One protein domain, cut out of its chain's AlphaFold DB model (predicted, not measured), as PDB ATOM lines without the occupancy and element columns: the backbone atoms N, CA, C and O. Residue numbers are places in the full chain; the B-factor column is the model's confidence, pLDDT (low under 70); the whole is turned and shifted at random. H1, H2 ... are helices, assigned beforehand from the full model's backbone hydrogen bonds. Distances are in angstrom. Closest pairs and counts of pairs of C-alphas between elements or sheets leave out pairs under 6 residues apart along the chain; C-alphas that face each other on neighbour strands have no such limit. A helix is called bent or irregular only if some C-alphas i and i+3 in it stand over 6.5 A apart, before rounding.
ATOM      1  N   ASP A   2     231.946 146.137 175.244       70.88
ATOM      2  CA  ASP A   2     232.537 147.086 174.294       70.88
ATOM      3  C   ASP A   2     232.549 146.544 172.851       70.88
ATOM      4  O   ASP A   2     232.140 147.259 171.944       70.88
ATOM      5  N   ASP A   3     232.833 145.250 172.648       71.56
ATOM      6  CA  ASP A   3     232.715 144.615 171.322       71.56
ATOM      7  C   ASP A   3     231.280 144.575 170.780       71.56
ATOM      8  O   ASP A   3     231.068 144.796 169.595       71.56
ATOM      9  N   LEU A   4     230.274 144.320 171.628       67.81
ATOM     10  CA  LEU A   4     228.863 144.350 171.211       67.81
ATOM     11  C   LEU A   4     228.428 145.778 170.882       67.81
ATOM     12  O   LEU A   4     227.717 146.006 169.916       67.81
ATOM     13  N   TYR A   5     228.887 146.757 171.655       72.25
ATOM     14  CA  TYR A   5     228.604 148.165 171.401       72.25
ATOM     15  C   TYR A   5     229.163 148.638 170.051       72.25
ATOM     16  O   TYR A   5     228.530 149.463 169.388       72.25
ATOM     17  N   GLN A   6     230.334 148.123 169.661       76.38
ATOM     18  CA  GLN A   6     231.018 148.480 168.418       76.38
ATOM     19  C   GLN A   6     230.537 147.667 167.208       76.38
ATOM     20  O   GLN A   6     230.397 148.237 166.130       76.38
ATOM     21  N   ASN A   7     230.249 146.373 167.382       79.62
ATOM     22  CA  ASN A   7     229.987 145.451 166.270       79.62
ATOM     23  C   ASN A   7     228.513 145.032 166.121       79.62
ATOM     24  O   ASN A   7     228.111 144.633 165.033       79.62
ATOM     25  N   ASP A   8     227.692 145.122 167.175       80.88
ATOM     26  CA  ASP A   8     226.269 144.742 167.147       80.88
ATOM     27  C   ASP A   8     225.439 145.604 168.112       80.88
ATOM     28  O   ASP A   8     225.032 145.210 169.217       80.88
ATOM     29  N   ARG A   9     225.210 146.845 167.676       82.06
ATOM     30  CA  ARG A   9     224.502 147.847 168.469       82.06
ATOM     31  C   ARG A   9     223.073 147.426 168.865       82.06
ATOM     32  O   ARG A   9     222.725 147.609 170.035       82.06
ATOM     33  N   PRO A  10     222.256 146.824 167.979       84.44
ATOM     34  CA  PRO A  10     220.931 146.326 168.352       84.44
ATOM     35  C   PRO A  10     220.957 145.254 169.452       84.44
ATOM     36  O   PRO A  10     220.133 145.297 170.376       84.44
ATOM     37  N   ALA A  11     221.909 144.315 169.406       81.62
ATOM     38  CA  ALA A  11     222.054 143.313 170.462       81.62
ATOM     39  C   ALA A  11     222.494 143.941 171.792       81.62
ATOM     40  O   ALA A  11     221.997 143.553 172.856       81.62
ATOM     41  N   PHE A  12     223.379 144.943 171.749       83.25
ATOM     42  CA  PHE A  12     223.775 145.704 172.933       83.25
ATOM     43  C   PHE A  12     222.582 146.420 173.583       83.25
ATOM     44  O   PHE A  12     222.349 146.256 174.783       83.25
ATOM     45  N   ASP A  13     221.796 147.170 172.808       86.12
ATOM     46  CA  ASP A  13     220.669 147.944 173.339       86.12
ATOM     47  C   ASP A  13     219.584 147.025 173.928       86.12
ATOM     48  O   ASP A  13     219.074 147.287 175.022       86.12
ATOM     49  N   THR A  14     219.312 145.884 173.282       86.38
ATOM     50  CA  THR A  14     218.409 144.841 173.805       86.38
ATOM     51  C   THR A  14     218.902 144.293 175.149       86.38
ATOM     52  O   THR A  14     218.127 144.116 176.093       86.38
ATOM     53  N   ARG A  15     220.215 144.072 175.282       82.75
ATOM     54  CA  ARG A  15     220.836 143.565 176.514       82.75
ATOM     55  C   ARG A  15     220.773 144.586 177.649       82.75
ATOM     56  O   ARG A  15     220.458 144.229 178.785       82.75
ATOM     57  N   ILE A  16     221.016 145.862 177.352       87.81
ATOM     58  CA  ILE A  16     220.870 146.953 178.324       87.81
ATOM     59  C   ILE A  16     219.412 147.121 178.756       87.81
ATOM     60  O   ILE A  16     219.158 147.323 179.947       87.81
ATOM     61  N   ALA A  17     218.455 147.004 177.833       88.81
ATOM     62  CA  ALA A  17     217.032 147.042 178.158       88.81
ATOM     63  C   ALA A  17     216.652 145.916 179.134       88.81
ATOM     64  O   ALA A  17     216.046 146.196 180.168       88.81
ATOM     65  N   GLY A  18     217.116 144.684 178.887       88.88
ATOM     66  CA  GLY A  18     216.884 143.554 179.792       88.88
ATOM     67  C   GLY A  18     217.471 143.761 181.194       88.88
ATOM     68  O   GLY A  18     216.809 143.480 182.194       88.88
ATOM     69  N   PHE A  19     218.674 144.336 181.304       89.06
ATOM     70  CA  PHE A  19     219.250 144.687 182.609       89.06
ATOM     71  C   PHE A  19     218.464 145.777 183.340       89.06
ATOM     72  O   PHE A  19     218.286 145.686 184.558       89.06
ATOM     73  N   ARG A  20     217.991 146.800 182.621       90.38
ATOM     74  CA  ARG A  20     217.151 147.859 183.202       90.38
ATOM     75  C   ARG A  20     215.824 147.300 183.696       90.38
ATOM     76  O   ARG A  20     215.405 147.641 184.796       90.38
ATOM     77  N   GLU A  21     215.198 146.415 182.928       91.12
ATOM     78  CA  GLU A  21     213.957 145.749 183.320       91.12
ATOM     79  C   GLU A  21     214.159 144.885 184.572       91.12
ATOM     80  O   GLU A  21     213.442 145.051 185.559       91.12
ATOM     81  N   ALA A  22     215.197 144.043 184.595       89.56
ATOM     82  CA  ALA A  22     215.540 143.240 185.769       89.56
ATOM     83  C   ALA A  22     215.805 144.115 187.006       89.56
ATOM     84  O   ALA A  22     215.331 143.817 188.104       89.56
ATOM     85  N   TYR A  23     216.532 145.221 186.832       90.62
ATOM     86  CA  TYR A  23     216.788 146.186 187.896       90.62
ATOM     87  C   TYR A  23     215.502 146.832 188.419       90.62
ATOM     88  O   TYR A  23     215.327 146.921 189.635       90.62
ATOM     89  N   ASN A  24     214.591 147.227 187.527       92.94
ATOM     90  CA  ASN A  24     213.304 147.811 187.894       92.94
ATOM     91  C   ASN A  24     212.450 146.816 188.689       92.94
ATOM     92  O   ASN A  24     211.967 147.166 189.761       92.94
ATOM     93  N   ILE A  25     212.348 145.558 188.242       91.38
ATOM     94  CA  ILE A  25     211.609 144.504 188.961       91.38
ATOM     95  C   ILE A  25     212.152 144.329 190.386       91.38
ATOM     96  O   ILE A  25     211.380 144.262 191.350       91.38
ATOM     97  N   LEU A  26     213.480 144.276 190.540       90.19
ATOM     98  CA  LEU A  26     214.131 144.144 191.845       90.19
ATOM     99  C   LEU A  26     213.865 145.365 192.734       90.19
ATOM    100  O   LEU A  26     213.464 145.195 193.887       90.19
ATOM    101  N   GLN A  27     214.033 146.574 192.194       91.19
ATOM    102  CA  GLN A  27     213.770 147.846 192.875       91.19
ATOM    103  C   GLN A  27     212.329 147.943 193.385       91.19
ATOM    104  O   GLN A  27     212.126 148.266 194.556       91.19
ATOM    105  N   THR A  28     211.334 147.582 192.564       92.50
ATOM    106  CA  THR A  28     209.910 147.580 192.946       92.50
ATOM    107  C   THR A  28     209.636 146.683 194.156       92.50
ATOM    108  O   THR A  28     208.796 147.003 194.991       92.50
ATOM    109  N   HIS A  29     210.398 145.597 194.317       90.06
ATOM    110  CA  HIS A  29     210.294 144.683 195.462       90.06
ATOM    111  C   HIS A  29     211.336 144.981 196.564       90.06
ATOM    112  O   HIS A  29     211.556 144.199 197.500       90.06
ATOM    113  N   GLY A  30     211.993 146.141 196.471       87.00
ATOM    114  CA  GLY A  30     212.990 146.665 197.400       87.00
ATOM    115  C   GLY A  30     214.332 145.927 197.392       87.00
ATOM    116  O   GLY A  30     215.139 146.134 198.303       87.00
ATOM    117  N   LEU A  31     214.569 145.015 196.456       88.88
ATOM    118  CA  LEU A  31     215.863 144.367 196.267       88.88
ATOM    119  C   LEU A  31     216.835 145.319 195.557       88.88
ATOM    120  O   LEU A  31     216.452 146.256 194.865       88.88
ATOM    121  N   THR A  32     218.120 145.076 195.763       86.31
ATOM    122  CA  THR A  32     219.227 145.880 195.243       86.31
ATOM    123  C   THR A  32     220.174 145.005 194.432       86.31
ATOM    124  O   THR A  32     220.263 143.801 194.654       86.31
ATOM    125  N   THR A  33     220.969 145.609 193.549       80.56
ATOM    126  CA  THR A  33     221.988 144.901 192.741       80.56
ATOM    127  C   THR A  33     223.032 144.167 193.571       80.56
ATOM    128  O   THR A  33     223.674 143.232 193.108       80.56
ATOM    129  N   LYS A  34     223.220 144.587 194.820       81.06
ATOM    130  CA  LYS A  34     224.154 143.937 195.726       81.06
ATOM    131  C   LYS A  34     223.599 142.594 196.230       81.06
ATOM    132  O   LYS A  34     224.337 141.884 196.917       81.06
ATOM    133  N   ASP A  35     222.287 142.352 196.138       84.69
ATOM    134  CA  ASP A  35     221.645 141.158 196.694       84.69
ATOM    135  C   ASP A  35     221.998 139.956 195.824       84.69
ATOM    136  O   ASP A  35     222.010 140.037 194.600       84.69
ATOM    137  N   ARG A  36     222.360 138.839 196.456       78.19
ATOM    138  CA  ARG A  36     222.888 137.681 195.731       78.19
ATOM    139  C   ARG A  36     221.748 136.955 195.040       78.19
ATOM    140  O   ARG A  36     221.002 136.235 195.696       78.19
ATOM    141  N   LEU A  37     221.627 137.154 193.732       76.94
ATOM    142  CA  LEU A  37     220.591 136.499 192.935       76.94
ATOM    143  C   LEU A  37     220.987 135.065 192.548       76.94
ATOM    144  O   LEU A  37     220.146 134.178 192.491       76.94
ATOM    145  N   TRP A  38     222.288 134.826 192.362       68.25
ATOM    146  CA  TRP A  38     222.852 133.562 191.873       68.25
ATOM    147  C   TRP A  38     223.214 132.553 192.975       68.25
ATOM    148  O   TRP A  38     223.330 131.365 192.699       68.25
ATOM    149  N   VAL A  39     223.370 132.989 194.232       68.94
ATOM    150  CA  VAL A  39     223.645 132.090 195.369       68.94
ATOM    151  C   VAL A  39     222.421 132.021 196.262       68.94
ATOM    152  O   VAL A  39     222.156 132.928 197.051       68.94
ATOM    153  N   THR A  40     221.680 130.921 196.173       65.25
ATOM    154  CA  THR A  40     220.508 130.740 197.025       65.25
ATOM    155  C   THR A  40     220.908 130.109 198.347       65.25
ATOM    156  O   THR A  40     221.463 129.012 198.384       65.25
ATOM    157  N   SER A  41     220.602 130.784 199.454       74.12
ATOM    158  CA  SER A  41     220.744 130.181 200.778       74.12
ATOM    159  C   SER A  41     219.527 129.303 201.071       74.12
ATOM    160  O   SER A  41     218.393 129.779 201.017       74.12
ATOM    161  N   SER A  42     219.753 128.025 201.388       83.94
ATOM    162  CA  SER A  42     218.708 127.147 201.932       83.94
ATOM    163  C   SER A  42     218.145 127.722 203.240       83.94
ATOM    164  O   SER A  42     218.868 128.381 203.993       83.94
ATOM    165  N   ASN A  43     216.870 127.446 203.540       85.12
ATOM    166  CA  ASN A  43     216.223 127.873 204.789       85.12
ATOM    167  C   ASN A  43     216.996 127.387 206.024       85.12
ATOM    168  O   ASN A  43     217.145 128.135 206.988       85.12
ATOM    169  N   LEU A  44     217.549 126.171 205.962       87.44
ATOM    170  CA  LEU A  44     218.370 125.600 207.030       87.44
ATOM    171  C   LEU A  44     219.688 126.367 207.197       87.44
ATOM    172  O   LEU A  44     220.060 126.714 208.313       87.44
ATOM    173  N   ASN A  45     220.353 126.725 206.095       90.56
ATOM    174  CA  ASN A  45     221.575 127.532 206.141       90.56
ATOM    175  C   ASN A  45     221.309 128.927 206.739       90.56
ATOM    176  O   ASN A  45     222.062 129.405 207.585       90.56
ATOM    177  N   LEU A  46     220.207 129.578 206.349       91.50
ATOM    178  CA  LEU A  46     219.800 130.854 206.947       91.50
ATOM    179  C   LEU A  46     219.548 130.715 208.450       91.50
ATOM    180  O   LEU A  46     220.021 131.544 209.224       91.50
ATOM    181  N   PHE A  47     218.842 129.664 208.861       93.38
ATOM    182  CA  PHE A  47     218.561 129.397 210.265       93.38
ATOM    183  C   PHE A  47     219.839 129.195 211.089       93.38
ATOM    184  O   PHE A  47     219.998 129.843 212.122       93.38
ATOM    185  N   ILE A  48     220.781 128.377 210.603       95.19
ATOM    186  CA  ILE A  48     222.087 128.172 211.249       95.19
ATOM    187  C   ILE A  48     222.847 129.494 211.357       95.19
ATOM    188  O   ILE A  48     223.343 129.829 212.430       95.19
ATOM    189  N   ARG A  49     222.895 130.288 210.281       94.44
ATOM    190  CA  ARG A  49     223.578 131.589 210.285       94.44
ATOM    191  C   ARG A  49     222.976 132.556 211.298       94.44
ATOM    192  O   ARG A  49     223.726 133.201 212.023       94.44
ATOM    193  N   PHE A  50     221.649 132.652 211.386       95.75
ATOM    194  CA  PHE A  50     221.006 133.498 212.394       95.75
ATOM    195  C   PHE A  50     221.258 132.992 213.816       95.75
ATOM    196  O   PHE A  50     221.575 133.803 214.679       95.75
ATOM    197  N   LYS A  51     221.200 131.675 214.057       96.69
ATOM    198  CA  LYS A  51     221.559 131.094 215.361       96.69
ATOM    199  C   LYS A  51     223.002 131.412 215.751       96.69
ATOM    200  O   LYS A  51     223.232 131.875 216.863       96.69
ATOM    201  N   ALA A  52     223.951 131.233 214.834       96.69
ATOM    202  CA  ALA A  52     225.355 131.567 215.062       96.69
ATOM    203  C   ALA A  52     225.543 133.063 215.358       96.69
ATOM    204  O   ALA A  52     226.285 133.426 216.268       96.69
ATOM    205  N   LEU A  53     224.833 133.941 214.639       97.19
ATOM    206  CA  LEU A  53     224.862 135.384 214.889       97.19
ATOM    207  C   LEU A  53     224.312 135.733 216.276       97.19
ATOM    208  O   LEU A  53     224.943 136.511 216.983       97.19
ATOM    209  N   VAL A  54     223.189 135.144 216.694       97.25
ATOM    210  CA  VAL A  54     222.617 135.368 218.033       97.25
ATOM    211  C   VAL A  54     223.568 134.868 219.121       97.25
ATOM    212  O   VAL A  54     223.863 135.617 220.049       97.25
ATOM    213  N   LEU A  55     224.117 133.660 218.968       97.75
ATOM    214  CA  LEU A  55     225.054 133.068 219.929       97.75
ATOM    215  C   LEU A  55     226.321 133.915 220.096       97.75
ATOM    216  O   LEU A  55     226.822 134.079 221.201       97.75
ATOM    217  N   THR A  56     226.821 134.485 219.000       97.38
ATOM    218  CA  THR A  56     228.020 135.338 219.005       97.38
ATOM    219  C   THR A  56     227.729 136.823 219.239       97.38
ATOM    220  O   THR A  56     228.652 137.639 219.258       97.38
ATOM    221  N   SER A  57     226.462 137.201 219.439       97.00
ATOM    222  CA  SER A  57     226.080 138.596 219.663       97.00
ATOM    223  C   SER A  57     226.654 139.201 220.952       97.00
ATOM    224  O   SER A  57     227.046 140.365 220.878       97.00
ATOM    225  N   PRO A  58     226.819 138.477 222.084       96.88
ATOM    226  CA  PRO A  58     227.450 139.053 223.273       96.88
ATOM    227  C   PRO A  58     228.909 139.446 223.018       96.88
ATOM    228  O   PRO A  58     229.325 140.541 223.387       96.88
ATOM    229  N   LEU A  59     229.664 138.601 222.304       95.62
ATOM    230  CA  LEU A  59     231.045 138.895 221.908       95.62
ATOM    231  C   LEU A  59     231.117 140.101 220.962       95.62
ATOM    232  O   LEU A  59     231.987 140.959 221.100       95.62
ATOM    233  N   MET A  60     230.174 140.193 220.020       96.25
ATOM    234  CA  MET A  60     230.052 141.361 219.149       96.25
ATOM    235  C   MET A  60     229.734 142.632 219.939       96.25
ATOM    236  O   MET A  60     230.353 143.658 219.679       96.25
ATOM    237  N   LEU A  61     228.801 142.579 220.895       96.19
ATOM    238  CA  LEU A  61     228.450 143.728 221.730       96.19
ATOM    239  C   LEU A  61     229.651 144.188 222.553       96.19
ATOM    240  O   LEU A  61     229.942 145.380 222.570       96.19
ATOM    241  N   PHE A  62     230.382 143.252 223.158       94.38
ATOM    242  CA  PHE A  62     231.609 143.547 223.892       94.38
ATOM    243  C   PHE A  62     232.641 144.273 223.015       94.38
ATOM    244  O   PHE A  62     233.104 145.355 223.375       94.38
ATOM    245  N   GLY A  63     232.948 143.737 221.830       94.38
ATOM    246  CA  GLY A  63     233.880 144.384 220.903       94.38
ATOM    247  C   GLY A  63     233.377 145.740 220.398       94.38
ATOM    248  O   GLY A  63     234.139 146.698 220.300       94.38
ATOM    249  N   PHE A  64     232.079 145.854 220.105       94.31
ATOM    250  CA  PHE A  64     231.475 147.089 219.609       94.31
ATOM    251  C   PHE A  64     231.499 148.214 220.644       94.31
ATOM    252  O   PHE A  64     231.812 149.346 220.286       94.31
ATOM    253  N   LEU A  65     231.171 147.913 221.903       93.00
ATOM    254  CA  LEU A  65     231.170 148.899 222.982       93.00
ATOM    255  C   LEU A  65     232.569 149.457 223.224       93.00
ATOM    256  O   LEU A  65     232.725 150.667 223.372       93.00
ATOM    257  N   ASN A  66     233.585 148.602 223.182       90.06
ATOM    258  CA  ASN A  66     234.954 149.045 223.396       90.06
ATOM    259  C   ASN A  66     235.527 149.840 222.220       90.06
ATOM    260  O   ASN A  66     236.169 150.866 222.418       90.06
ATOM    261  N   GLY A  67     235.192 149.471 220.984       89.94
ATOM    262  CA  GLY A  67     235.571 150.265 219.813       89.94
ATOM    263  C   GLY A  67     234.628 151.427 219.483       89.94
ATOM    264  O   GLY A  67     234.779 152.061 218.433       89.94
ATOM    265  N   LEU A  68     233.642 151.731 220.338       91.88
ATOM    266  CA  LEU A  68     232.647 152.772 220.076       91.88
ATOM    267  C   LEU A  68     233.293 154.157 219.963       91.88
ATOM    268  O   LEU A  68     232.980 154.912 219.040       91.88
ATOM    269  N   PHE A  69     234.216 154.487 220.866       91.31
ATOM    270  CA  PHE A  69     234.883 155.788 220.875       91.31
ATOM    271  C   PHE A  69     235.767 156.008 219.638       91.31
ATOM    272  O   PHE A  69     235.554 157.019 218.958       91.31
ATOM    273  N   PRO A  70     236.659 155.070 219.246       90.94
ATOM    274  CA  PRO A  70     237.372 155.156 217.971       90.94
ATOM    275  C   PRO A  70     236.448 155.383 216.765       90.94
ATOM    276  O   PRO A  70     236.758 156.195 215.892       90.94
ATOM    277  N   LEU A  71     235.276 154.732 216.722       90.69
ATOM    278  CA  LEU A  71     234.296 154.926 215.644       90.69
ATOM    279  C   LEU A  71     233.688 156.333 215.629       90.69
ATOM    280  O   LEU A  71     233.513 156.918 214.555       90.69
ATOM    281  N   LEU A  72     233.348 156.882 216.796       92.44
ATOM    282  CA  LEU A  72     232.800 158.235 216.910       92.44
ATOM    283  C   LEU A  72     233.837 159.290 216.512       92.44
ATOM    284  O   LEU A  72     233.513 160.213 215.760       92.44
ATOM    285  N   ILE A  73     235.088 159.113 216.943       91.69
ATOM    286  CA  ILE A  73     236.213 159.975 216.564       91.69
ATOM    287  C   ILE A  73     236.439 159.909 215.053       91.69
ATOM    288  O   ILE A  73     236.482 160.951 214.405       91.69
ATOM    289  N   ASN A  74     236.493 158.707 214.467       90.75
ATOM    290  CA  ASN A  74     236.621 158.516 213.020       90.75
ATOM    291  C   ASN A  74     235.512 159.250 212.254       90.75
ATOM    292  O   ASN A  74     235.791 159.979 211.306       90.75
ATOM    293  N   LYS A  75     234.254 159.124 212.694       90.50
ATOM    294  CA  LYS A  75     233.116 159.813 212.069       90.50
ATOM    295  C   LYS A  75     233.264 161.335 212.133       90.50
ATOM    296  O   LYS A  75     232.996 162.008 211.139       90.50
ATOM    297  N   LYS A  76     233.687 161.871 213.281       92.94
ATOM    298  CA  LYS A  76     233.923 163.309 213.454       92.94
ATOM    299  C   LYS A  76     235.086 163.784 212.586       92.94
ATOM    300  O   LYS A  76     234.942 164.778 211.887       92.94
ATOM    301  N   LEU A  77     236.188 163.040 212.546       92.06
ATOM    302  CA  LEU A  77     237.341 163.357 211.708       92.06
ATOM    303  C   LEU A  77     236.967 163.374 210.224       92.06
ATOM    304  O   LEU A  77     237.275 164.335 209.532       92.06
ATOM    305  N   LEU A  78     236.234 162.364 209.747       91.62
ATOM    306  CA  LEU A  78     235.766 162.300 208.361       91.62
ATOM    307  C   LEU A  78     234.894 163.497 207.970       91.62
ATOM    308  O   LEU A  78     234.919 163.897 206.813       91.62
ATOM    309  N   SER A  79     234.152 164.084 208.914       90.50
ATOM    310  CA  SER A  79     233.342 165.280 208.641       90.50
ATOM    311  C   SER A  79     234.171 166.544 208.380       90.50
ATOM    312  O   SER A  79     233.658 167.485 207.781       90.50
ATOM    313  N   LEU A  80     235.449 166.558 208.775       91.88
ATOM    314  CA  LEU A  80     236.364 167.672 208.509       91.88
ATOM    315  C   LEU A  80     236.881 167.669 207.062       91.88
ATOM    316  O   LEU A  80     237.277 168.711 206.545       91.88
ATOM    317  N   PHE A  81     236.848 166.516 206.390       90.44
ATOM    318  CA  PHE A  81     237.297 166.374 205.009       90.44
ATOM    319  C   PHE A  81     236.114 166.558 204.054       90.44
ATOM    320  O   PHE A  81     235.247 165.693 203.939       90.44
ATOM    321  N   LYS A  82     236.079 167.701 203.354       88.06
ATOM    322  CA  LYS A  82     235.033 168.007 202.360       88.06
ATOM    323  C   LYS A  82     235.150 167.148 201.098       88.06
ATOM    324  O   LYS A  82     234.136 166.785 200.505       88.06
ATOM    325  N   ASP A  83     236.375 166.830 200.694       92.19
ATOM    326  CA  ASP A  83     236.634 166.027 199.505       92.19
ATOM    327  C   ASP A  83     236.512 164.524 199.812       92.19
ATOM    328  O   ASP A  83     237.188 163.961 200.680       92.19
ATOM    329  N   LYS A  84     235.619 163.866 199.064       89.00
ATOM    330  CA  LYS A  84     235.303 162.441 199.198       89.00
ATOM    331  C   LYS A  84     236.481 161.540 198.826       89.00
ATOM    332  O   LYS A  84     236.495 160.394 199.278       89.00
ATOM    333  N   GLN A  85     237.451 162.026 198.052       92.81
ATOM    334  CA  GLN A  85     238.630 161.251 197.657       92.81
ATOM    335  C   GLN A  85     239.519 160.890 198.856       92.81
ATOM    336  O   GLN A  85     240.082 159.798 198.890       92.81
ATOM    337  N   PHE A  86     239.571 161.736 199.892       91.88
ATOM    338  CA  PHE A  86     240.384 161.482 201.089       91.88
ATOM    339  C   PHE A  86     239.688 160.617 202.145       91.88
ATOM    340  O   PHE A  86     240.343 160.107 203.053       91.88
ATOM    341  N   VAL A  87     238.374 160.404 202.038       90.38
ATOM    342  CA  VAL A  87     237.591 159.651 203.033       90.38
ATOM    343  C   VAL A  87     238.150 158.243 203.298       90.38
ATOM    344  O   VAL A  87     238.253 157.875 204.472       90.38
ATOM    345  N   PRO A  88     238.528 157.428 202.289       91.44
ATOM    346  CA  PRO A  88     239.113 156.110 202.534       91.44
ATOM    347  C   PRO A  88     240.454 156.184 203.275       91.44
ATOM    348  O   PRO A  88     240.641 155.461 204.253       91.44
ATOM    349  N   SER A  89     241.343 157.089 202.858       93.12
ATOM    350  CA  SER A  89     242.679 157.265 203.441       93.12
ATOM    351  C   SER A  89     242.604 157.735 204.890       93.12
ATOM    352  O   SER A  89     243.213 157.136 205.774       93.12
ATOM    353  N   VAL A  90     241.777 158.748 205.162       92.81
ATOM    354  CA  VAL A  90     241.547 159.263 206.518       92.81
ATOM    355  C   VAL A  90     240.926 158.186 207.394       92.81
ATOM    356  O   VAL A  90     241.349 158.005 208.536       92.81
ATOM    357  N   ARG A  91     239.949 157.428 206.877       91.75
ATOM    358  CA  ARG A  91     239.334 156.328 207.629       91.75
ATOM    359  C   ARG A  91     240.365 155.268 208.008       91.75
ATOM    360  O   ARG A  91     240.325 154.789 209.135       91.75
ATOM    361  N   TYR A  92     241.245 154.908 207.078       92.25
ATOM    362  CA  TYR A  92     242.297 153.928 207.315       92.25
ATOM    363  C   TYR A  92     243.299 154.426 208.362       92.25
ATOM    364  O   TYR A  92     243.474 153.772 209.388       92.25
ATOM    365  N   ALA A  93     243.877 155.613 208.155       93.19
ATOM    366  CA  ALA A  93     244.875 156.191 209.054       93.19
ATOM    367  C   ALA A  93     244.330 156.377 210.477       93.19
ATOM    368  O   ALA A  93     244.953 155.974 211.453       93.19
ATOM    369  N   SER A  94     243.122 156.927 210.604       91.31
ATOM    370  CA  SER A  94     242.492 157.121 211.912       91.31
ATOM    371  C   SER A  94     242.120 155.805 212.596       91.31
ATOM    372  O   SER A  94     242.251 155.711 213.809       91.31
ATOM    373  N   GLY A  95     241.711 154.772 211.853       90.62
ATOM    374  CA  GLY A  95     241.524 153.436 212.421       90.62
ATOM    375  C   GLY A  95     242.832 152.869 212.976       90.62
ATOM    376  O   GLY A  95     242.869 152.432 214.119       90.62
ATOM    377  N   LEU A  96     243.913 152.947 212.195       91.81
ATOM    378  CA  LEU A  96     245.237 152.458 212.589       91.81
ATOM    379  C   LEU A  96     245.783 153.165 213.841       91.81
ATOM    380  O   LEU A  96     246.479 152.543 214.628       91.81
ATOM    381  N   ILE A  97     245.474 154.452 214.020       92.19
ATOM    382  CA  ILE A  97     245.996 155.268 215.123       92.19
ATOM    383  C   ILE A  97     245.083 155.205 216.354       92.19
ATOM    384  O   ILE A  97     245.535 154.872 217.445       92.19
ATOM    385  N   PHE A  98     243.792 155.518 216.212       91.56
ATOM    386  CA  PHE A  98     242.916 155.693 217.376       91.56
ATOM    387  C   PHE A  98     242.513 154.382 218.043       91.56
ATOM    388  O   PHE A  98     242.276 154.399 219.244       91.56
ATOM    389  N   ILE A  99     242.427 153.270 217.304       91.62
ATOM    390  CA  ILE A  99     242.092 151.965 217.894       91.62
ATOM    391  C   ILE A  99     243.164 151.541 218.915       91.62
ATOM    392  O   ILE A  99     242.824 151.464 220.092       91.62
ATOM    393  N   PRO A 100     244.452 151.365 218.548       92.12
ATOM    394  CA  PRO A 100     245.458 150.906 219.508       92.12
ATOM    395  C   PRO A 100     245.717 151.908 220.637       92.12
ATOM    396  O   PRO A 100     245.993 151.491 221.757       92.12
ATOM    397  N   ILE A 101     245.606 153.220 220.383       93.81
ATOM    398  CA  ILE A 101     245.726 154.231 221.446       93.81
ATOM    399  C   ILE A 101     244.602 154.068 222.471       93.81
ATOM    400  O   ILE A 101     244.856 154.112 223.674       93.81
ATOM    401  N   PHE A 102     243.364 153.882 222.013       94.19
ATOM    402  CA  PHE A 102     242.230 153.717 222.914       94.19
ATOM    403  C   PHE A 102     242.325 152.401 223.693       94.19
ATOM    404  O   PHE A 102     242.159 152.410 224.912       94.19
ATOM    405  N   ASP A 103     242.695 151.312 223.017       93.31
ATOM    406  CA  ASP A 103     242.913 150.009 223.647       93.31
ATOM    407  C   ASP A 103     244.021 150.090 224.706       93.31
ATOM    408  O   ASP A 103     243.864 149.555 225.804       93.31
ATOM    409  N   LEU A 104     245.115 150.810 224.430       95.25
ATOM    410  CA  LEU A 104     246.198 151.031 225.389       95.25
ATOM    411  C   LEU A 104     245.696 151.780 226.627       95.25
ATOM    412  O   LEU A 104     245.932 151.333 227.747       95.25
ATOM    413  N   ILE A 105     244.965 152.883 226.441       95.69
ATOM    414  CA  ILE A 105     244.405 153.666 227.552       95.69
ATOM    415  C   ILE A 105     243.468 152.800 228.402       95.69
ATOM    416  O   ILE A 105     243.615 152.762 229.623       95.69
ATOM    417  N   GLN A 106     242.533 152.072 227.783       94.88
ATOM    418  CA  GLN A 106     241.607 151.199 228.510       94.88
ATOM    419  C   GLN A 106     242.337 150.082 229.263       94.88
ATOM    420  O   GLN A 106     241.995 149.787 230.407       94.88
ATOM    421  N   SER A 107     243.364 149.495 228.653       95.81
ATOM    422  CA  SER A 107     244.159 148.432 229.271       95.81
ATOM    423  C   SER A 107     244.941 148.950 230.472       95.81
ATOM    424  O   SER A 107     244.911 148.330 231.534       95.81
ATOM    425  N   LEU A 108     245.592 150.111 230.352       97.00
ATOM    426  CA  LEU A 108     246.305 150.749 231.462       97.00
ATOM    427  C   LEU A 108     245.354 151.094 232.619       97.00
ATOM    428  O   LEU A 108     245.673 150.842 233.782       97.00
ATOM    429  N   LEU A 109     244.157 151.604 232.313       96.56
ATOM    430  CA  LEU A 109     243.117 151.842 233.320       96.56
ATOM    431  C   LEU A 109     242.698 150.540 234.011       96.56
ATOM    432  O   LEU A 109     242.632 150.492 235.235       96.56
ATOM    433  N   LEU A 110     242.483 149.461 233.258       96.62
ATOM    434  CA  LEU A 110     242.146 148.159 233.832       96.62
ATOM    435  C   LEU A 110     243.251 147.648 234.766       96.62
ATOM    436  O   LEU A 110     242.954 147.234 235.885       96.62
ATOM    437  N   GLY A 111     244.514 147.720 234.340       97.00
ATOM    438  CA  GLY A 111     245.666 147.272 235.128       97.00
ATOM    439  C   GLY A 111     245.843 148.069 236.417       97.00
ATOM    440  O   GLY A 111     246.066 147.495 237.478       97.00
ATOM    441  N   THR A 112     245.663 149.388 236.358       96.88
ATOM    442  CA  THR A 112     245.754 150.257 237.544       96.88
ATOM    443  C   THR A 112     244.596 150.062 238.527       96.88
ATOM    444  O   THR A 112     244.832 150.057 239.735       96.88
ATOM    445  N   LEU A 113     243.369 149.856 238.038       97.44
ATOM    446  CA  LEU A 113     242.180 149.667 238.878       97.44
ATOM    447  C   LEU A 113     242.106 148.276 239.515       97.44
ATOM    448  O   LEU A 113     241.768 148.152 240.688       97.44
ATOM    449  N   THR A 114     242.421 147.227 238.753       97.06
ATOM    450  CA  THR A 114     242.369 145.834 239.234       97.06
ATOM    451  C   THR A 114     243.658 145.400 239.925       97.06
ATOM    452  O   THR A 114     243.666 144.392 240.627       97.06
ATOM    453  N   LYS A 115     244.746 146.157 239.724       96.50
ATOM    454  CA  LYS A 115     246.128 145.788 240.067       96.50
ATOM    455  C   LYS A 115     246.613 144.491 239.412       96.50
ATOM    456  O   LYS A 115     247.649 143.962 239.809       96.50
ATOM    457  N   ASP A 116     245.911 144.016 238.386       96.69
ATOM    458  CA  ASP A 116     246.273 142.839 237.607       96.69
ATOM    459  C   ASP A 116     246.785 143.259 236.220       96.69
ATOM    460  O   ASP A 116     246.036 143.534 235.276       96.69
ATOM    461  N   TRP A 117     248.110 143.327 236.103       95.75
ATOM    462  CA  TRP A 117     248.779 143.690 234.856       95.75
ATOM    463  C   TRP A 117     248.737 142.580 233.804       95.75
ATOM    464  O   TRP A 117     248.819 142.876 232.611       95.75
ATOM    465  N   LEU A 118     248.571 141.317 234.211       96.81
ATOM    466  CA  LEU A 118     248.409 140.216 233.265       96.81
ATOM    467  C   LEU A 118     247.041 140.317 232.587       96.81
ATOM    468  O   LEU A 118     246.960 140.248 231.360       96.81
ATOM    469  N   LEU A 119     245.985 140.564 233.368       95.25
ATOM    470  CA  LEU A 119     244.646 140.826 232.847       95.25
ATOM    471  C   LEU A 119     244.639 142.037 231.906       95.25
ATOM    472  O   LEU A 119     244.045 141.973 230.832       95.25
ATOM    473  N   SER A 120     245.337 143.115 232.274       96.44
ATOM    474  CA  SER A 120     245.527 144.303 231.430       96.44
ATOM    475  C   SER A 120     246.177 143.977 230.081       96.44
ATOM    476  O   SER A 120     245.670 144.390 229.037       96.44
ATOM    477  N   LEU A 121     247.255 143.186 230.074       96.12
ATOM    478  CA  LEU A 121     247.940 142.787 228.843       96.12
ATOM    479  C   LEU A 121     247.062 141.885 227.964       96.12
ATOM    480  O   LEU A 121     246.983 142.089 226.752       96.12
ATOM    481  N   VAL A 122     246.376 140.907 228.563       96.12
ATOM    482  CA  VAL A 122     245.423 140.047 227.841       96.12
ATOM    483  C   VAL A 122     244.307 140.895 227.234       96.12
ATOM    484  O   VAL A 122     243.974 140.727 226.061       96.12
ATOM    485  N   TYR A 123     243.769 141.844 228.000       94.56
ATOM    486  CA  TYR A 123     242.741 142.767 227.535       94.56
ATOM    487  C   TYR A 123     243.221 143.586 226.328       94.56
ATOM    488  O   TYR A 123     242.520 143.623 225.316       94.56
ATOM    489  N   PHE A 124     244.435 144.145 226.382       95.19
ATOM    490  CA  PHE A 124     245.039 144.909 225.284       95.19
ATOM    491  C   PHE A 124     245.119 144.117 223.975       95.19
ATOM    492  O   PHE A 124     244.828 144.648 222.908       95.19
ATOM    493  N   LEU A 125     245.486 142.835 224.045       93.62
ATOM    494  CA  LEU A 125     245.625 141.985 222.859       93.62
ATOM    495  C   LEU A 125     244.272 141.500 222.315       93.62
ATOM    496  O   LEU A 125     244.086 141.383 221.102       93.62
ATOM    497  N   VAL A 126     243.315 141.219 223.201       94.31
ATOM    498  CA  VAL A 126     241.990 140.694 222.834       94.31
ATOM    499  C   VAL A 126     241.075 141.794 222.281       94.31
ATOM    500  O   VAL A 126     240.253 141.534 221.397       94.31
ATOM    501  N   MET A 127     241.223 143.030 222.753       92.81
ATOM    502  CA  MET A 127     240.423 144.190 222.349       92.81
ATOM    503  C   MET A 127     240.368 144.407 220.823       92.81
ATOM    504  O   MET A 127     239.265 144.305 220.266       92.81
ATOM    505  N   PRO A 128     241.498 144.577 220.102       90.75
ATOM    506  CA  PRO A 128     241.482 144.751 218.651       90.75
ATOM    507  C   PRO A 128     240.779 143.601 217.925       90.75
ATOM    508  O   PRO A 128     240.013 143.823 216.983       90.75
ATOM    509  N   ALA A 129     241.004 142.363 218.379       92.75
ATOM    510  CA  ALA A 129     240.413 141.172 217.783       92.75
ATOM    511  C   ALA A 129     238.887 141.148 217.958       92.75
ATOM    512  O   ALA A 129     238.152 140.918 216.993       92.75
ATOM    513  N   THR A 130     238.392 141.443 219.163       94.75
ATOM    514  CA  THR A 130     236.947 141.493 219.442       94.75
ATOM    515  C   THR A 130     236.262 142.660 218.737       94.75
ATOM    516  O   THR A 130     235.156 142.498 218.215       94.75
ATOM    517  N   PHE A 131     236.925 143.813 218.618       93.75
ATOM    518  CA  PHE A 131     236.409 144.931 217.837       93.75
ATOM    519  C   PHE A 131     236.324 144.592 216.343       93.75
ATOM    520  O   PHE A 131     235.285 144.802 215.707       93.75
ATOM    521  N   TYR A 132     237.378 144.000 215.774       92.25
ATOM    522  CA  TYR A 132     237.373 143.555 214.382       92.25
ATOM    523  C   TYR A 132     236.274 142.517 214.138       92.25
ATOM    524  O   TYR A 132     235.504 142.635 213.180       92.25
ATOM    525  N   PHE A 133     236.126 141.556 215.055       95.62
ATOM    526  CA  PHE A 133     235.027 140.600 215.042       95.62
ATOM    527  C   PHE A 133     233.665 141.305 215.004       95.62
ATOM    528  O   PHE A 133     232.839 140.978 214.152       95.62
ATOM    529  N   ALA A 134     233.439 142.323 215.838       95.69
ATOM    530  CA  ALA A 134     232.184 143.072 215.857       95.69
ATOM    531  C   ALA A 134     231.869 143.755 214.509       95.69
ATOM    532  O   ALA A 134     230.724 143.733 214.034       95.69
ATOM    533  N   LEU A 135     232.885 144.306 213.832       93.50
ATOM    534  CA  LEU A 135     232.730 144.892 212.496       93.50
ATOM    535  C   LEU A 135     232.323 143.845 211.449       93.50
ATOM    536  O   LEU A 135     231.451 144.115 210.611       93.50
ATOM    537  N   TYR A 136     232.924 142.653 211.487       95.44
ATOM    538  CA  TYR A 136     232.581 141.551 210.581       95.44
ATOM    539  C   TYR A 136     231.223 140.945 210.887       95.44
ATOM    540  O   TYR A 136     230.432 140.740 209.966       95.44
ATOM    541  N   TRP A 137     230.903 140.765 212.163       97.19
ATOM    542  CA  TRP A 137     229.599 140.308 212.615       97.19
ATOM    543  C   TRP A 137     228.485 141.179 212.032       97.19
ATOM    544  O   TRP A 137     227.529 140.671 211.444       97.19
ATOM    545  N   ARG A 138     228.653 142.510 212.049       95.00
ATOM    546  CA  ARG A 138     227.694 143.440 211.430       95.00
ATOM    547  C   ARG A 138     227.566 143.239 209.916       95.00
ATOM    548  O   ARG A 138     226.465 143.381 209.373       95.00
ATOM    549  N   LYS A 139     228.662 142.928 209.209       94.75
ATOM    550  CA  LYS A 139     228.627 142.592 207.771       94.75
ATOM    551  C   LYS A 139     227.863 141.285 207.538       94.75
ATOM    552  O   LYS A 139     227.005 141.243 206.655       94.75
ATOM    553  N   TRP A 140     228.119 140.255 208.341       95.69
ATOM    554  CA  TRP A 140     227.436 138.963 208.257       95.69
ATOM    555  C   TRP A 140     225.943 139.078 208.555       95.69
ATOM    556  O   TRP A 140     225.143 138.523 207.803       95.69
ATOM    557  N   TRP A 141     225.562 139.869 209.560       95.88
ATOM    558  CA  TRP A 141     224.168 140.178 209.874       95.88
ATOM    559  C   TRP A 141     223.447 140.818 208.685       95.88
ATOM    560  O   TRP A 141     222.408 140.331 208.238       95.88
ATOM    561  N   LYS A 142     224.037 141.870 208.101       93.75
ATOM    562  CA  LYS A 142     223.485 142.515 206.900       93.75
ATOM    563  C   LYS A 142     223.372 141.534 205.737       93.75
ATOM    564  O   LYS A 142     222.360 141.541 205.047       93.75
ATOM    565  N   SER A 143     224.378 140.692 205.513       92.62
ATOM    566  CA  SER A 143     224.321 139.667 204.468       92.62
ATOM    567  C   SER A 143     223.192 138.663 204.717       92.62
ATOM    568  O   SER A 143     222.419 138.407 203.801       92.62
ATOM    569  N   ALA A 144     223.032 138.156 205.942       93.00
ATOM    570  CA  ALA A 144     221.988 137.191 206.287       93.00
ATOM    571  C   ALA A 144     220.574 137.767 206.102       93.00
ATOM    572  O   ALA A 144     219.696 137.095 205.561       93.00
ATOM    573  N   LEU A 145     220.358 139.031 206.484       92.62
ATOM    574  CA  LEU A 145     219.092 139.730 206.233       92.62
ATOM    575  C   LEU A 145     218.776 139.847 204.739       92.62
ATOM    576  O   LEU A 145     217.627 139.683 204.330       92.62
ATOM    577  N   ARG A 146     219.795 140.121 203.929       91.31
ATOM    578  CA  ARG A 146     219.656 140.287 202.480       91.31
ATOM    579  C   ARG A 146     219.343 138.962 201.803       91.31
ATOM    580  O   ARG A 146     218.389 138.887 201.043       91.31
ATOM    581  N   ASP A 147     220.034 137.896 202.191       91.31
ATOM    582  CA  ASP A 147     219.731 136.551 201.697       91.31
ATOM    583  C   ASP A 147     218.325 136.091 202.118       91.31
ATOM    584  O   ASP A 147     217.617 135.478 201.323       91.31
ATOM    585  N   ARG A 148     217.874 136.429 203.338       91.38
ATOM    586  CA  ARG A 148     216.488 136.184 203.774       91.38
ATOM    587  C   ARG A 148     215.486 136.938 202.900       91.38
ATOM    588  O   ARG A 148     214.448 136.377 202.548       91.38
ATOM    589  N   LYS A 149     215.778 138.194 202.551       91.00
ATOM    590  CA  LYS A 149     214.931 139.005 201.668       91.00
ATOM    591  C   LYS A 149     214.827 138.374 200.279       91.00
ATOM    592  O   LYS A 149     213.713 138.188 199.797       91.00
ATOM    593  N   THR A 150     215.954 137.975 199.692       90.69
ATOM    594  CA  THR A 150     215.996 137.285 198.397       90.69
ATOM    595  C   THR A 150     215.254 135.948 198.438       90.69
ATOM    596  O   THR A 150     214.434 135.670 197.568       90.69
ATOM    597  N   ALA A 151     215.470 135.136 199.479       89.94
ATOM    598  CA  ALA A 151     214.785 133.853 199.644       89.94
ATOM    599  C   ALA A 151     213.261 134.021 199.743       89.94
ATOM    600  O   ALA A 151     212.511 133.234 199.159       89.94
ATOM    601  N   ARG A 152     212.799 135.067 200.444       90.19
ATOM    602  CA  ARG A 152     211.380 135.418 200.534       90.19
ATOM    603  C   ARG A 152     210.819 135.873 199.186       90.19
ATOM    604  O   ARG A 152     209.767 135.378 198.803       90.19
ATOM    605  N   PHE A 153     211.522 136.751 198.469       90.88
ATOM    606  CA  PHE A 153     211.100 137.224 197.147       90.88
ATOM    607  C   PHE A 153     210.936 136.067 196.159       90.88
ATOM    608  O   PHE A 153     209.875 135.929 195.563       90.88
ATOM    609  N   ARG A 154     211.919 135.162 196.081       89.12
ATOM    610  CA  ARG A 154     211.839 133.951 195.251       89.12
ATOM    611  C   ARG A 154     210.615 133.093 195.583       89.12
ATOM    612  O   ARG A 154     209.971 132.571 194.684       89.12
ATOM    613  N   LYS A 155     210.312 132.922 196.875       89.56
ATOM    614  CA  LYS A 155     209.167 132.115 197.317       89.56
ATOM    615  C   LYS A 155     207.826 132.777 196.970       89.56
ATOM    616  O   LYS A 155     206.875 132.067 196.677       89.56
ATOM    617  N   GLN A 156     207.747 134.104 197.042       91.94
ATOM    618  CA  GLN A 156     206.515 134.867 196.804       91.94
ATOM    619  C   GLN A 156     206.258 135.139 195.316       91.94
ATOM    620  O   GLN A 156     205.110 135.119 194.887       91.94
ATOM    621  N   HIS A 157     207.312 135.353 194.526       92.19
ATOM    622  CA  HIS A 157     207.228 135.714 193.110       92.19
ATOM    623  C   HIS A 157     208.134 134.815 192.251       92.19
ATOM    624  O   HIS A 157     209.114 135.296 191.676       92.19
ATOM    625  N   PRO A 158     207.843 133.504 192.149       90.00
ATOM    626  CA  PRO A 158     208.692 132.567 191.410       90.00
ATOM    627  C   PRO A 158     208.802 132.920 189.917       90.00
ATOM    628  O   PRO A 158     209.887 132.847 189.352       90.00
ATOM    629  N   HIS A 159     207.717 133.398 189.300       91.38
ATOM    630  CA  HIS A 159     207.708 133.812 187.893       91.38
ATOM    631  C   HIS A 159     208.597 135.043 187.635       91.38
ATOM    632  O   HIS A 159     209.410 135.029 186.714       91.38
ATOM    633  N   LEU A 160     208.512 136.080 188.482       90.44
ATOM    634  CA  LEU A 160     209.387 137.259 188.379       90.44
ATOM    635  C   LEU A 160     210.843 136.891 188.649       90.44
ATOM    636  O   LEU A 160     211.749 137.444 188.034       90.44
ATOM    637  N   TRP A 161     211.080 135.954 189.566       88.00
ATOM    638  CA  TRP A 161     212.415 135.452 189.845       88.00
ATOM    639  C   TRP A 161     213.039 134.785 188.617       88.00
ATOM    640  O   TRP A 161     214.170 135.102 188.255       88.00
ATOM    641  N   GLU A 162     212.295 133.907 187.943       89.06
ATOM    642  CA  GLU A 162     212.736 133.294 186.689       89.06
ATOM    643  C   GLU A 162     212.937 134.323 185.577       89.06
ATOM    644  O   GLU A 162     213.918 134.228 184.842       89.06
ATOM    645  N   GLN A 163     212.058 135.323 185.464       90.00
ATOM    646  CA  GLN A 163     212.204 136.415 184.500       90.00
ATOM    647  C   GLN A 163     213.486 137.213 184.756       90.00
ATOM    648  O   GLN A 163     214.283 137.390 183.841       90.00
ATOM    649  N   VAL A 164     213.745 137.628 185.999       89.19
ATOM    650  CA  VAL A 164     214.977 138.340 186.379       89.19
ATOM    651  C   VAL A 164     216.213 137.484 186.096       89.19
ATOM    652  O   VAL A 164     217.195 137.982 185.545       89.19
ATOM    653  N   LEU A 165     216.179 136.189 186.421       86.81
ATOM    654  CA  LEU A 165     217.275 135.278 186.097       86.81
ATOM    655  C   LEU A 165     217.477 135.150 184.587       86.81
ATOM    656  O   LEU A 165     218.611 135.219 184.138       86.81
ATOM    657  N   LYS A 166     216.413 135.032 183.788       87.19
ATOM    658  CA  LYS A 166     216.516 135.007 182.323       87.19
ATOM    659  C   LYS A 166     217.111 136.306 181.791       87.19
ATOM    660  O   LYS A 166     218.095 136.242 181.070       87.19
ATOM    661  N   LEU A 167     216.593 137.463 182.194       85.69
ATOM    662  CA  LEU A 167     217.073 138.779 181.755       85.69
ATOM    663  C   LEU A 167     218.551 139.020 182.112       85.69
ATOM    664  O   LEU A 167     219.266 139.682 181.365       85.69
ATOM    665  N   THR A 168     219.025 138.458 183.229       81.00
ATOM    666  CA  THR A 168     220.424 138.582 183.674       81.00
ATOM    667  C   THR A 168     221.360 137.500 183.113       81.00
ATOM    668  O   THR A 168     222.510 137.810 182.811       81.00
ATOM    669  N   LEU A 169     220.893 136.255 182.930       70.06
ATOM    670  CA  LEU A 169     221.689 135.099 182.471       70.06
ATOM    671  C   LEU A 169     221.677 134.894 180.949       70.06
ATOM    672  O   LEU A 169     222.663 134.390 180.418       70.06
ATOM    673  N   LEU A 170     220.624 135.308 180.226       54.22
ATOM    674  CA  LEU A 170     220.623 135.356 178.746       54.22
ATOM    675  C   LEU A 170     221.735 136.262 178.204       54.22
ATOM    676  O   LEU A 170     222.126 136.144 177.051       54.22
ATOM    677  N   SER A 171     222.258 137.144 179.050       49.75
ATOM    678  CA  SER A 171     223.407 137.985 178.758       49.75
ATOM    679  C   SER A 171     224.737 137.210 178.810       49.75
ATOM    680  O   SER A 171     225.643 137.540 178.060       49.75
TER     681      SER A 171
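Overview. This is residues 2 to 171 of the 174 residues of an uncharacterized protein of Porphyromonadaceae bacterium (UniProt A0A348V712). A long bent helix, H7, is the spine of an open, elongated frame: H6 runs beside its first arm and then diverges from H7b as a V, with H5 folded back along H6. H3 and H4 pack on H7b, and at its far end H8 and H2 make a small head tipped by H1. The 170 printed residues hold eight named helices, H1 to H8 in order, and no named strand; the class is all helix. The whole is only just loose, close to extended, with a radius of gyration of the C-alphas of 23.2 A and spans of 74 by 43 by 25 A.

Arrangement. H7, residues 117 to 156, is one helix by its hydrogen bonds but bent, C-alphas 125 and 128 being 6.5 A apart; its arms H7a, 117 to 125, and H7b, 128 to 156, stand at 41 degrees. H6, residues 84 to 114, forms a hairpin with H7a, closest C-alphas Gly 111 and Ser 120 at 4.7 A, and another with H5, residues 68 to 80, Phe 98 and Pro 70 at 5.6 A. H7b touches H4, residues 57 to 66, with residues 128 to 137 alone, closest C-alphas Phe 131 and Gly 63 at 4.0 A. It touches H3, residues 43 to 55, with residues 137 to 148 alone, Ala 144 and Leu 46 at 6.7 A. H8, residues 158 to 169, touches residues 18 to 25 of H2, residues 9 to 28, Val 164 and Ala 22 at 5.0 A. H1, residues 2 to 7, only just touches H2, with 3 pairs within 8 A, only at the corner. In H1, H2, H3, H4, H7a, H7b and H8 every O i to N i+4 pair inside the helix or arm is within hydrogen-bond range, while in H5 it is 8 of 9 pairs and in H6 24 of 27.

Along the chain. H6 is 43.9 A long, H7b 42.4 A and H2 28.5 A. H6 is irregular, C-alphas 85 and 88 being 7.1 A apart. C-alpha 2 is at (232.537, 147.086, 174.294), C-alpha 169 at (221.689, 135.099, 182.471).

Size, cuts and confidence. The C-alphas of Pro 10 and Lys 115, farthest apart, are 76.0 A apart. The printed part has no cut; the link H2 to H3 is long, the others tight. Residues 4, 38 to 40 and 170 to 171 are under pLDDT 70.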